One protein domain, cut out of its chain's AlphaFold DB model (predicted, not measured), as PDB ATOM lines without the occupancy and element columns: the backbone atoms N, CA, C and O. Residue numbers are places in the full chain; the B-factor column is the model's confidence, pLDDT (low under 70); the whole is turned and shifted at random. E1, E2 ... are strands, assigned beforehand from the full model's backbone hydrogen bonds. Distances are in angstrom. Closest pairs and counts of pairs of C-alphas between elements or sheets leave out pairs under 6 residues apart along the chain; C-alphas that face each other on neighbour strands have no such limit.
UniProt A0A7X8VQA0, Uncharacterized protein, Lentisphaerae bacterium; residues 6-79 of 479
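This is residues 6 to 79 of the 479 residues of an uncharacterized protein of Lentisphaerae bacterium (UniProt A0A7X8VQA0). Three separate pairs of strands stand as the three sides of a loose, open triangle: the long hairpin E5 and E6, the hairpin E2 and E3, and the short pair E1 and E4. E3 and E5 come near each other across one corner, and the long link of residues 31 to 46 reaches toward one end of the longest axis. The printed part has 74 residues, with no named helix and six named strands, E1 to E6 in order along the chain; the class is all strand, and each of the three two-stranded sheets is antiparallel. The whole is only just loose, close to compact, with a radius of gyration of the C-alphas of 13.9 A, and only just elongated, spanning 39 by 26 by 22 A.

E6, the longest strand, has residues 69 to 77 and measures 25.2 A, ending at C-alpha 77 (-4.107, -34.238, -0.100). Its partner E5, residues 59 to 66, measures 23.0 A. E2, residues 14 to 19, and E3, residues 25 to 30, measure 15.9 A and 16.4 A. E1, residues 6 to 9, measures 9.3 A and begins at C-alpha 6 (14.332, -39.636, 1.400). E4, residues 47 to 50, measures 10.4 A and begins at C-alpha 47 (11.643, -34.785, 8.031).

E5 and E6 form a hairpin, antiparallel at 168 degrees between their directions. N 60 and O 76 are 2.8 A apart and N 62 and O 74 2.9 A, both within hydrogen-bond range. E3 is near E5, with 6 pairs of C-alphas within 10 A. E3 forms a hairpin with E2, antiparallel at 152 degrees, where N 26 and O 18 are within hydrogen-bond range at 2.7 A. E1 and E4 are antiparallel neighbours at 159 degrees; C-alphas 7 and 48 face each other at 4.2 A, and N 8 and O 47 are within hydrogen-bond range at 2.7 A. E1 and E3 are only just apart, closest at 8.3 A. E4 and E5 are apart, and so are E2 and E5.

The two C-alphas farthest apart, those of Gly 23 and Trp 38, are 40.8 A from each other. The printed part has no cut. The link E3 to E4, 16 residues, is long; E4 to E5 is short; E1 to E2, E2 to E3 and E5 to E6 are tight. The mean pLDDT of the printed part is 73.3, and residues 33 to 45, 66 and 68 are under 70.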
ATOM      1  N   LYS A   6      13.296 -39.244   0.435       78.75
ATOM      2  CA  LYS A   6      14.332 -39.636   1.400       78.75
ATOM      3  C   LYS A   6      13.981 -39.098   2.778       78.75
ATOM      4  O   LYS A   6      13.800 -37.893   2.925       78.75
ATOM      5  N   VAL A   7      13.929 -39.964   3.788       79.44
ATOM      6  CA  VAL A   7      13.807 -39.525   5.185       79.44
ATOM      7  C   VAL A   7      15.139 -38.915   5.626       79.44
ATOM      8  O   VAL A   7      16.198 -39.525   5.484       79.44
ATOM      9  N   LEU A   8      15.080 -37.686   6.123       79.94
ATOM     10  CA  LEU A   8      16.217 -36.930   6.638       79.94
ATOM     11  C   LEU A   8      16.404 -37.178   8.137       79.94
ATOM     12  O   LEU A   8      17.534 -37.343   8.587       79.94
ATOM     13  N   SER A   9      15.309 -37.206   8.901       72.69
ATOM     14  CA  SER A   9      15.337 -37.414  10.350       72.69
ATOM     15  C   SER A   9      13.964 -37.866  10.879       72.69
ATOM     16  O   SER A   9      12.952 -37.418  10.338       72.69
ATOM     17  N   PRO A  10      13.903 -38.726  11.914       70.94
ATOM     18  CA  PRO A  10      15.018 -39.537  12.397       70.94
ATOM     19  C   PRO A  10      15.431 -40.562  11.330       70.94
ATOM     20  O   PRO A  10      14.621 -40.955  10.489       70.94
ATOM     21  N   SER A  11      16.687 -41.012  11.355       77.38
ATOM     22  CA  SER A  11      17.142 -42.054  10.429       77.38
ATOM     23  C   SER A  11      16.289 -43.321  10.599       77.38
ATOM     24  O   SER A  11      16.145 -43.802  11.731       77.38
ATOM     25  N   PRO A  12      15.699 -43.866   9.520       80.88
ATOM     26  CA  PRO A  12      14.904 -45.082   9.622       80.88
ATOM     27  C   PRO A  12      15.799 -46.265  10.018       80.88
ATOM     28  O   PRO A  12      16.947 -46.355   9.589       80.88
ATOM     29  N   LEU A  13      15.266 -47.202  10.810       82.75
ATOM     30  CA  LEU A  13      15.942 -48.473  11.111       82.75
ATOM     31  C   LEU A  13      16.082 -49.338   9.855       82.75
ATOM     32  O   LEU A  13      17.026 -50.111   9.728       82.75
ATOM     33  N   ASN A  14      15.101 -49.243   8.958       82.75
ATOM     34  CA  ASN A  14      15.098 -49.932   7.679       82.75
ATOM     35  C   ASN A  14      14.292 -49.128   6.654       82.75
ATOM     36  O   ASN A  14      13.251 -48.554   6.991       82.75
ATOM     37  N   GLU A  15      14.746 -49.153   5.409       83.50
ATOM     38  CA  GLU A  15      14.058 -48.617   4.243       83.50
ATOM     39  C   GLU A  15      13.922 -49.739   3.214       83.50
ATOM     40  O   GLU A  15      14.904 -50.373   2.834       83.50
ATOM     41  N   ALA A  16      12.693 -50.013   2.781       82.50
ATOM     42  CA  ALA A  16      12.426 -51.068   1.813       82.50
ATOM     43  C   ALA A  16      11.428 -50.608   0.753       82.50
ATOM     44  O   ALA A  16      10.421 -49.964   1.062       82.50
ATOM     45  N   GLU A  17      11.658 -51.005  -0.498       80.19
ATOM     46  CA  GLU A  17      10.607 -50.941  -1.506       80.19
ATOM     47  C   GLU A  17       9.504 -51.945  -1.152       80.19
ATOM     48  O   GLU A  17       9.747 -53.115  -0.855       80.19
ATOM     49  N   TYR A  18       8.264 -51.481  -1.201       76.38
ATOM     50  CA  TYR A  18       7.074 -52.287  -0.985       76.38
ATOM     51  C   TYR A  18       6.140 -52.103  -2.178       76.38
ATOM     52  O   TYR A  18       5.907 -50.983  -2.628       76.38
ATOM     53  N   ARG A  19       5.577 -53.194  -2.699       78.75
ATOM     54  CA  ARG A  19       4.479 -53.123  -3.668       78.75
ATOM     55  C   ARG A  19       3.163 -53.342  -2.937       78.75
ATOM     56  O   ARG A  19       3.033 -54.317  -2.201       78.75
ATOM     57  N   SER A  20       2.205 -52.436  -3.124       70.62
ATOM     58  CA  SER A  20       0.853 -52.632  -2.591       70.62
ATOM     59  C   SER A  20       0.152 -53.813  -3.274       70.62
ATOM     60  O   SER A  20       0.639 -54.325  -4.285       70.62
ATOM     61  N   ALA A  21      -0.998 -54.237  -2.740       72.50
ATOM     62  CA  ALA A  21      -1.808 -55.301  -3.340       72.50
ATOM     63  C   ALA A  21      -2.243 -54.960  -4.783       72.50
ATOM     64  O   ALA A  21      -2.396 -55.844  -5.616       72.50
ATOM     65  N   GLU A  22      -2.348 -53.668  -5.095       75.88
ATOM     66  CA  GLU A  22      -2.679 -53.106  -6.407       75.88
ATOM     67  C   GLU A  22      -1.434 -52.880  -7.295       75.88
ATOM     68  O   GLU A  22      -1.504 -52.216  -8.326       75.88
ATOM     69  N   GLY A  23      -0.260 -53.380  -6.889       77.06
ATOM     70  CA  GLY A  23       0.984 -53.327  -7.666       77.06
ATOM     71  C   GLY A  23       1.748 -51.997  -7.609       77.06
ATOM     72  O   GLY A  23       2.820 -51.881  -8.220       77.06
ATOM     73  N   GLN A  24       1.257 -51.005  -6.859       74.69
ATOM     74  CA  GLN A  24       1.877 -49.681  -6.755       74.69
ATOM     75  C   GLN A  24       3.194 -49.741  -5.976       74.69
ATOM     76  O   GLN A  24       3.237 -50.262  -4.861       74.69
ATOM     77  N   LYS A  25       4.262 -49.141  -6.518       73.56
ATOM     78  CA  LYS A  25       5.531 -48.967  -5.792       73.56
ATOM     79  C   LYS A  25       5.382 -47.949  -4.659       73.56
ATOM     80  O   LYS A  25       5.043 -46.786  -4.905       73.56
ATOM     81  N   ARG A  26       5.718 -48.364  -3.444       76.50
ATOM     82  CA  ARG A  26       5.755 -47.567  -2.213       76.50
ATOM     83  C   ARG A  26       7.108 -47.754  -1.527       76.50
ATOM     84  O   ARG A  26       7.812 -48.724  -1.794       76.50
ATOM     85  N   VAL A  27       7.443 -46.834  -0.633       76.88
ATOM     86  CA  VAL A  27       8.604 -46.962   0.253       76.88
ATOM     87  C   VAL A  27       8.077 -47.209   1.660       76.88
ATOM     88  O   VAL A  27       7.148 -46.532   2.104       76.88
ATOM     89  N   LYS A  28       8.621 -48.221   2.331       80.25
ATOM     90  CA  LYS A  28       8.324 -48.544   3.722       80.25
ATOM     91  C   LYS A  28       9.506 -48.108   4.575       80.25
ATOM     92  O   LYS A  28      10.611 -48.610   4.390       80.25
ATOM     93  N   PHE A  29       9.232 -47.239   5.540       80.69
ATOM     94  CA  PHE A  29      10.185 -46.859   6.576       80.69
ATOM     95  C   PHE A  29       9.821 -47.575   7.873       80.69
ATOM     96  O   PHE A  29       8.687 -47.480   8.346       80.69
ATOM     97  N   THR A  30      10.776 -48.301   8.445       79.88
ATOM     98  CA  THR A  30      10.659 -48.833   9.804       79.88
ATOM     99  C   THR A  30      11.329 -47.853  10.752       79.88
ATOM    100  O   THR A  30      12.500 -47.520  10.575       79.88
ATOM    101  N   MET A  31      10.603 -47.399  11.767       76.12
ATOM    102  CA  MET A  31      11.081 -46.394  12.712       76.12
ATOM    103  C   MET A  31      10.976 -46.916  14.138       76.12
ATOM    104  O   MET A  31      10.042 -47.647  14.469       76.12
ATOM    105  N   GLN A  32      11.927 -46.529  14.989       70.00
ATOM    106  CA  GLN A  32      11.825 -46.806  16.414       70.00
ATOM    107  C   GLN A  32      10.853 -45.813  17.053       70.00
ATOM    108  O   GLN A  32      11.089 -44.606  17.059       70.00
ATOM    109  N   VAL A  33       9.780 -46.346  17.618       66.69
ATOM    110  CA  VAL A  33       8.825 -45.614  18.444       66.69
ATOM    111  C   VAL A  33       9.468 -45.423  19.820       66.69
ATOM    112  O   VAL A  33       9.792 -46.407  20.488       66.69
ATOM    113  N   LYS A  34       9.719 -44.177  20.234       61.53
ATOM    114  CA  LYS A  34      10.253 -43.873  21.569       61.53
ATOM    115  C   LYS A  34       9.178 -43.139  22.365       61.53
ATOM    116  O   LYS A  34       8.800 -42.041  21.963       61.53
ATOM    117  N   PRO A  35       8.688 -43.701  23.482       56.53
ATOM    118  CA  PRO A  35       7.755 -42.981  24.336       56.53
ATOM    119  C   PRO A  35       8.433 -41.717  24.881       56.53
ATOM    120  O   PRO A  35       9.519 -41.790  25.462       56.53
ATOM    121  N   LYS A  36       7.800 -40.554  24.699       54.19
ATOM    122  CA  LYS A  36       8.197 -39.324  25.392       54.19
ATOM    123  C   LYS A  36       7.566 -39.342  26.789       54.19
ATOM    124  O   LYS A  36       6.372 -39.563  26.925       54.19
ATOM    125  N   ALA A  37       8.347 -39.071  27.837       49.78
ATOM    126  CA  ALA A  37       7.883 -39.137  29.236       49.78
ATOM    127  C   ALA A  37       6.748 -38.149  29.604       49.78
ATOM    128  O   ALA A  37       6.184 -38.233  30.688       49.78
ATOM    129  N   TRP A  38       6.437 -37.201  28.720       49.53
ATOM    130  CA  TRP A  38       5.597 -36.027  28.962       49.53
ATOM    131  C   TRP A  38       4.632 -35.742  27.800       49.53
ATOM    132  O   TRP A  38       3.942 -34.729  27.802       49.53
ATOM    133  N   SER A  39       4.571 -36.635  26.806       49.59
ATOM    134  CA  SER A  39       3.680 -36.524  25.651       49.59
ATOM    135  C   SER A  39       3.150 -37.903  25.267       49.59
ATOM    136  O   SER A  39       3.864 -38.899  25.346       49.59
ATOM    137  N   ASN A  40       1.898 -37.950  24.809       43.69
ATOM    138  CA  ASN A  40       1.295 -39.165  24.262       43.69
ATOM    139  C   ASN A  40       1.831 -39.513  22.855       43.69
ATOM    140  O   ASN A  40       1.513 -40.580  22.329       43.69
ATOM    141  N   SER A  41       2.639 -38.640  22.239       48.47
ATOM    142  CA  SER A  41       3.250 -38.874  20.928       48.47
ATOM    143  C   SER A  41       4.347 -39.933  21.020       48.47
ATOM    144  O   SER A  41       5.332 -39.775  21.742       48.47
ATOM    145  N   GLN A  42       4.180 -41.022  20.265       54.53
ATOM    146  CA  GLN A  42       5.105 -42.160  20.278       54.53
ATOM    147  C   GLN A  42       6.151 -42.116  19.135       54.53
ATOM    148  O   GLN A  42       7.096 -42.905  19.119       54.53
ATOM    149  N   VAL A  43       6.022 -41.176  18.191       54.22
ATOM    150  CA  VAL A  43       6.952 -40.968  17.064       54.22
ATOM    151  C   VAL A  43       7.388 -39.497  17.042       54.22
ATOM    152  O   VAL A  43       6.567 -38.619  17.300       54.22
ATOM    153  N   ASN A  44       8.675 -39.236  16.781       56.66
ATOM    154  CA  ASN A  44       9.219 -37.880  16.589       56.66
ATOM    155  C   ASN A  44       8.776 -37.284  15.240       56.66
ATOM    156  O   ASN A  44       8.277 -38.023  14.386       56.66
ATOM    157  N   GLU A  45       8.991 -35.980  15.022       68.69
ATOM    158  CA  GLU A  45       8.752 -35.366  13.712       68.69
ATOM    159  C   GLU A  45       9.545 -36.105  12.622       68.69
ATOM    160  O   GLU A  45      10.698 -36.498  12.824       68.69
ATOM    161  N   ILE A  46       8.915 -36.309  11.463       74.56
ATOM    162  CA  ILE A  46       9.537 -36.972  10.316       74.56
ATOM    163  C   ILE A  46       9.853 -35.914   9.270       74.56
ATOM    164  O   ILE A  46       8.960 -35.391   8.605       74.56
ATOM    165  N   TYR A  47      11.138 -35.650   9.086       77.19
ATOM    166  CA  TYR A  47      11.643 -34.785   8.031       77.19
ATOM    167  C   TYR A  47      11.982 -35.639   6.820       77.19
ATOM    168  O   TYR A  47      12.679 -36.647   6.939       77.19
ATOM    169  N   PHE A  48      11.532 -35.231   5.640       80.69
ATOM    170  CA  PHE A  48      11.864 -35.898   4.388       80.69
ATOM    171  C   PHE A  48      12.133 -34.878   3.284       80.69
ATOM    172  O   PHE A  48      11.571 -33.787   3.273       80.69
ATOM    173  N   SER A  49      12.986 -35.250   2.338       81.19
ATOM    174  CA  SER A  49      13.181 -34.531   1.082       81.19
ATOM    175  C   SER A  49      12.542 -35.305  -0.061       81.19
ATOM    176  O   SER A  49      12.569 -36.536  -0.062       81.19
ATOM    177  N   CYS A  50      12.036 -34.593  -1.061       77.50
ATOM    178  CA  CYS A  50      11.618 -35.164  -2.334       77.50
ATOM    179  C   CYS A  50      12.369 -34.439  -3.455       77.50
ATOM    180  O   CYS A  50      12.425 -33.210  -3.453       77.50
ATOM    181  N   SER A  51      12.949 -35.171  -4.405       72.81
ATOM    182  CA  SER A  51      13.658 -34.561  -5.543       72.81
ATOM    183  C   SER A  51      12.734 -34.055  -6.655       72.81
ATOM    184  O   SER A  51      13.219 -33.498  -7.637       72.81
ATOM    185  N   GLN A  52      11.422 -34.276  -6.544       73.88
ATOM    186  CA  GLN A  52      10.424 -33.772  -7.487       73.88
ATOM    187  C   GLN A  52       9.308 -33.032  -6.738       73.88
ATOM    188  O   GLN A  52       8.888 -33.492  -5.672       73.88
ATOM    189  N   PRO A  53       8.822 -31.897  -7.271       72.00
ATOM    190  CA  PRO A  53       7.681 -31.201  -6.698       72.00
ATOM    191  C   PRO A  53       6.416 -32.060  -6.812       72.00
ATOM    192  O   PRO A  53       6.259 -32.833  -7.758       72.00
ATOM    193  N   PHE A  54       5.508 -31.899  -5.855       76.06
ATOM    194  CA  PHE A  54       4.179 -32.502  -5.915       76.06
ATOM    195  C   PHE A  54       3.267 -31.663  -6.814       76.06
ATOM    196  O   PHE A  54       3.293 -30.430  -6.754       76.06
ATOM    197  N   ALA A  55       2.451 -32.320  -7.636       74.94
ATOM    198  CA  ALA A  55       1.403 -31.653  -8.391       74.94
ATOM    199  C   ALA A  55       0.241 -31.258  -7.464       74.94
ATOM    200  O   ALA A  55      -0.016 -31.886  -6.432       74.94
ATOM    201  N   ALA A  56      -0.495 -30.210  -7.837       73.69
ATOM    202  CA  ALA A  56      -1.691 -29.812  -7.106       73.69
ATOM    203  C   ALA A  56      -2.722 -30.956  -7.109       73.69
ATOM    204  O   ALA A  56      -3.127 -31.429  -8.169       73.69
ATOM    205  N   GLY A  57      -3.154 -31.383  -5.921       74.62
ATOM    206  CA  GLY A  57      -4.096 -32.496  -5.763       74.62
ATOM    207  C   GLY A  57      -3.448 -33.875  -5.614       74.62
ATOM    208  O   GLY A  57      -4.182 -34.842  -5.398       74.62
ATOM    209  N   ASP A  58      -2.112 -33.969  -5.658       80.81
ATOM    210  CA  ASP A  58      -1.399 -35.181  -5.249       80.81
ATOM    211  C   ASP A  58      -1.809 -35.592  -3.832       80.81
ATOM    212  O   ASP A  58      -2.176 -34.760  -2.999       80.81
ATOM    213  N   LYS A  59      -1.744 -36.893  -3.546       81.62
ATOM    214  CA  LYS A  59      -2.155 -37.455  -2.257       81.62
ATOM    215  C   LYS A  59      -1.051 -38.304  -1.644       81.62
ATOM    216  O   LYS A  59      -0.352 -39.032  -2.349       81.62
ATOM    217  N   VAL A  60      -0.924 -38.255  -0.318       77.75
ATOM    218  CA  VAL A  60      -0.099 -39.196   0.452       77.75
ATOM    219  C   VAL A  60      -0.998 -40.245   1.076       77.75
ATOM    220  O   VAL A  60      -1.970 -39.924   1.754       77.75
ATOM    221  N   HIS A  61      -0.623 -41.507   0.887       78.94
ATOM    222  CA  HIS A  61      -1.228 -42.628   1.587       78.94
ATOM    223  C   HIS A  61      -0.351 -43.008   2.779       78.94
ATOM    224  O   HIS A  61       0.736 -43.561   2.599       78.94
ATOM    225  N   PHE A  62      -0.840 -42.765   3.989       78.06
ATOM    226  CA  PHE A  62      -0.211 -43.254   5.209       78.06
ATOM    227  C   PHE A  62      -0.799 -44.614   5.562       78.06
ATOM    228  O   PHE A  62      -2.019 -44.782   5.586       78.06
ATOM    229  N   LYS A  63       0.065 -45.592   5.835       78.75
ATOM    230  CA  LYS A  63      -0.328 -46.901   6.362       78.75
ATOM    231  C   LYS A  63       0.613 -47.262   7.505       78.75
ATOM    232  O   LYS A  63       1.796 -47.483   7.259       78.75
ATOM    233  N   SER A  64       0.101 -47.313   8.731       75.25
ATOM    234  CA  SER A  64       0.879 -47.676   9.922       75.25
ATOM    235  C   SER A  64       0.567 -49.104  10.353       75.25
ATOM    236  O   SER A  64      -0.594 -49.512  10.348       75.25
ATOM    237  N   TRP A  65       1.603 -49.872  10.707       71.19
ATOM    238  CA  TRP A  65       1.490 -51.228  11.260       71.19
ATOM    239  C   TRP A  65       2.160 -51.253  12.633       71.19
ATOM    240  O   TRP A  65       3.288 -50.784  12.765       71.19
ATOM    241  N   SER A  66       1.486 -51.828  13.625       67.38
ATOM    242  CA  SER A  66       2.067 -52.162  14.925       67.38
ATOM    243  C   SER A  66       1.585 -53.551  15.324       67.38
ATOM    244  O   SER A  66       0.444 -53.914  15.031       67.38
ATOM    245  N   GLU A  67       2.443 -54.341  15.967       70.19
ATOM    246  CA  GLU A  67       2.060 -55.670  16.452       70.19
ATOM    247  C   GLU A  67       0.855 -55.567  17.396       70.19
ATOM    248  O   GLU A  67       0.805 -54.697  18.264       70.19
ATOM    249  N   GLY A  68      -0.148 -56.425  17.184       69.75
ATOM    250  CA  GLY A  68      -1.378 -56.447  17.983       69.75
ATOM    251  C   GLY A  68      -2.363 -55.296  17.733       69.75
ATOM    252  O   GLY A  68      -3.397 -55.251  18.395       69.75
ATOM    253  N   VAL A  69      -2.090 -54.386  16.787       74.44
ATOM    254  CA  VAL A  69      -2.957 -53.234  16.480       74.44
ATOM    255  C   VAL A  69      -3.387 -53.262  15.017       74.44
ATOM    256  O   VAL A  69      -2.570 -53.448  14.112       74.44
ATOM    257  N   ASN A  70      -4.681 -53.046  14.770       76.81
ATOM    258  CA  ASN A  70      -5.207 -52.957  13.410       76.81
ATOM    259  C   ASN A  70      -4.526 -51.811  12.642       76.81
ATOM    260  O   ASN A  70      -4.476 -50.689  13.150       76.81
ATOM    261  N   PRO A  71      -4.036 -52.059  11.413       77.06
ATOM    262  CA  PRO A  71      -3.452 -51.018  10.589       77.06
ATOM    263  C   PRO A  71      -4.401 -49.841  10.384       77.06
ATOM    264  O   PRO A  71      -5.531 -50.026   9.930       77.06
ATOM    265  N   ILE A  72      -3.909 -48.629  10.619       78.31
ATOM    266  CA  ILE A  72      -4.616 -47.417  10.209       78.31
ATOM    267  C   ILE A  72      -4.103 -47.050   8.821       78.31
ATOM    268  O   ILE A  72      -2.896 -46.978   8.585       78.31
ATOM    269  N   SER A  73      -5.031 -46.864   7.884       82.88
ATOM    270  CA  SER A  73      -4.739 -46.329   6.556       82.88
ATOM    271  C   SER A  73      -5.497 -45.025   6.376       82.88
ATOM    272  O   SER A  73      -6.696 -44.977   6.633       82.88
ATOM    273  N   THR A  74      -4.809 -43.979   5.934       83.69
ATOM    274  CA  THR A  74      -5.433 -42.703   5.580       83.69
ATOM    275  C   THR A  74      -4.815 -42.148   4.304       83.69
ATOM    276  O   THR A  74      -3.679 -42.471   3.951       83.69
ATOM    277  N   GLU A  75      -5.586 -41.337   3.597       84.75
ATOM    278  CA  GLU A  75      -5.189 -40.653   2.378       84.75
ATOM    279  C   GLU A  75      -5.416 -39.157   2.582       84.75
ATOM    280  O   GLU A  75      -6.528 -38.735   2.901       84.75
ATOM    281  N   LEU A  76      -4.361 -38.360   2.420       82.12
ATOM    282  CA  LEU A  76      -4.407 -36.918   2.641       82.12
ATOM    283  C   LEU A  76      -3.932 -36.175   1.387       82.12
ATOM    284  O   LEU A  76      -2.934 -36.589   0.792       82.12
ATOM    285  N   PRO A  77      -4.604 -35.084   0.977       82.75
ATOM    286  CA  PRO A  77      -4.107 -34.238  -0.100       82.75
ATOM    287  C   PRO A  77      -2.811 -33.540   0.324       82.75
ATOM    288  O   PRO A  77      -2.683 -33.067   1.454       82.75
ATOM    289  N   ILE A  78      -1.868 -33.432  -0.605       81.25
ATOM    290  CA  ILE A  78      -0.633 -32.678  -0.430       81.25
ATOM    291  C   ILE A  78      -0.912 -31.215  -0.733       81.25
ATOM    292  O   ILE A  78      -1.488 -30.862  -1.763       81.25
ATOM    293  N   ARG A  79      -0.454 -30.354   0.171       78.38
ATOM    294  CA  ARG A  79      -0.319 -28.922  -0.072       78.38
ATOM    295  C   ARG A  79       1.130 -28.556   0.185       78.38
ATOM    296  O   ARG A  79       1.638 -28.805   1.274       78.38
TER     297      ARG A  79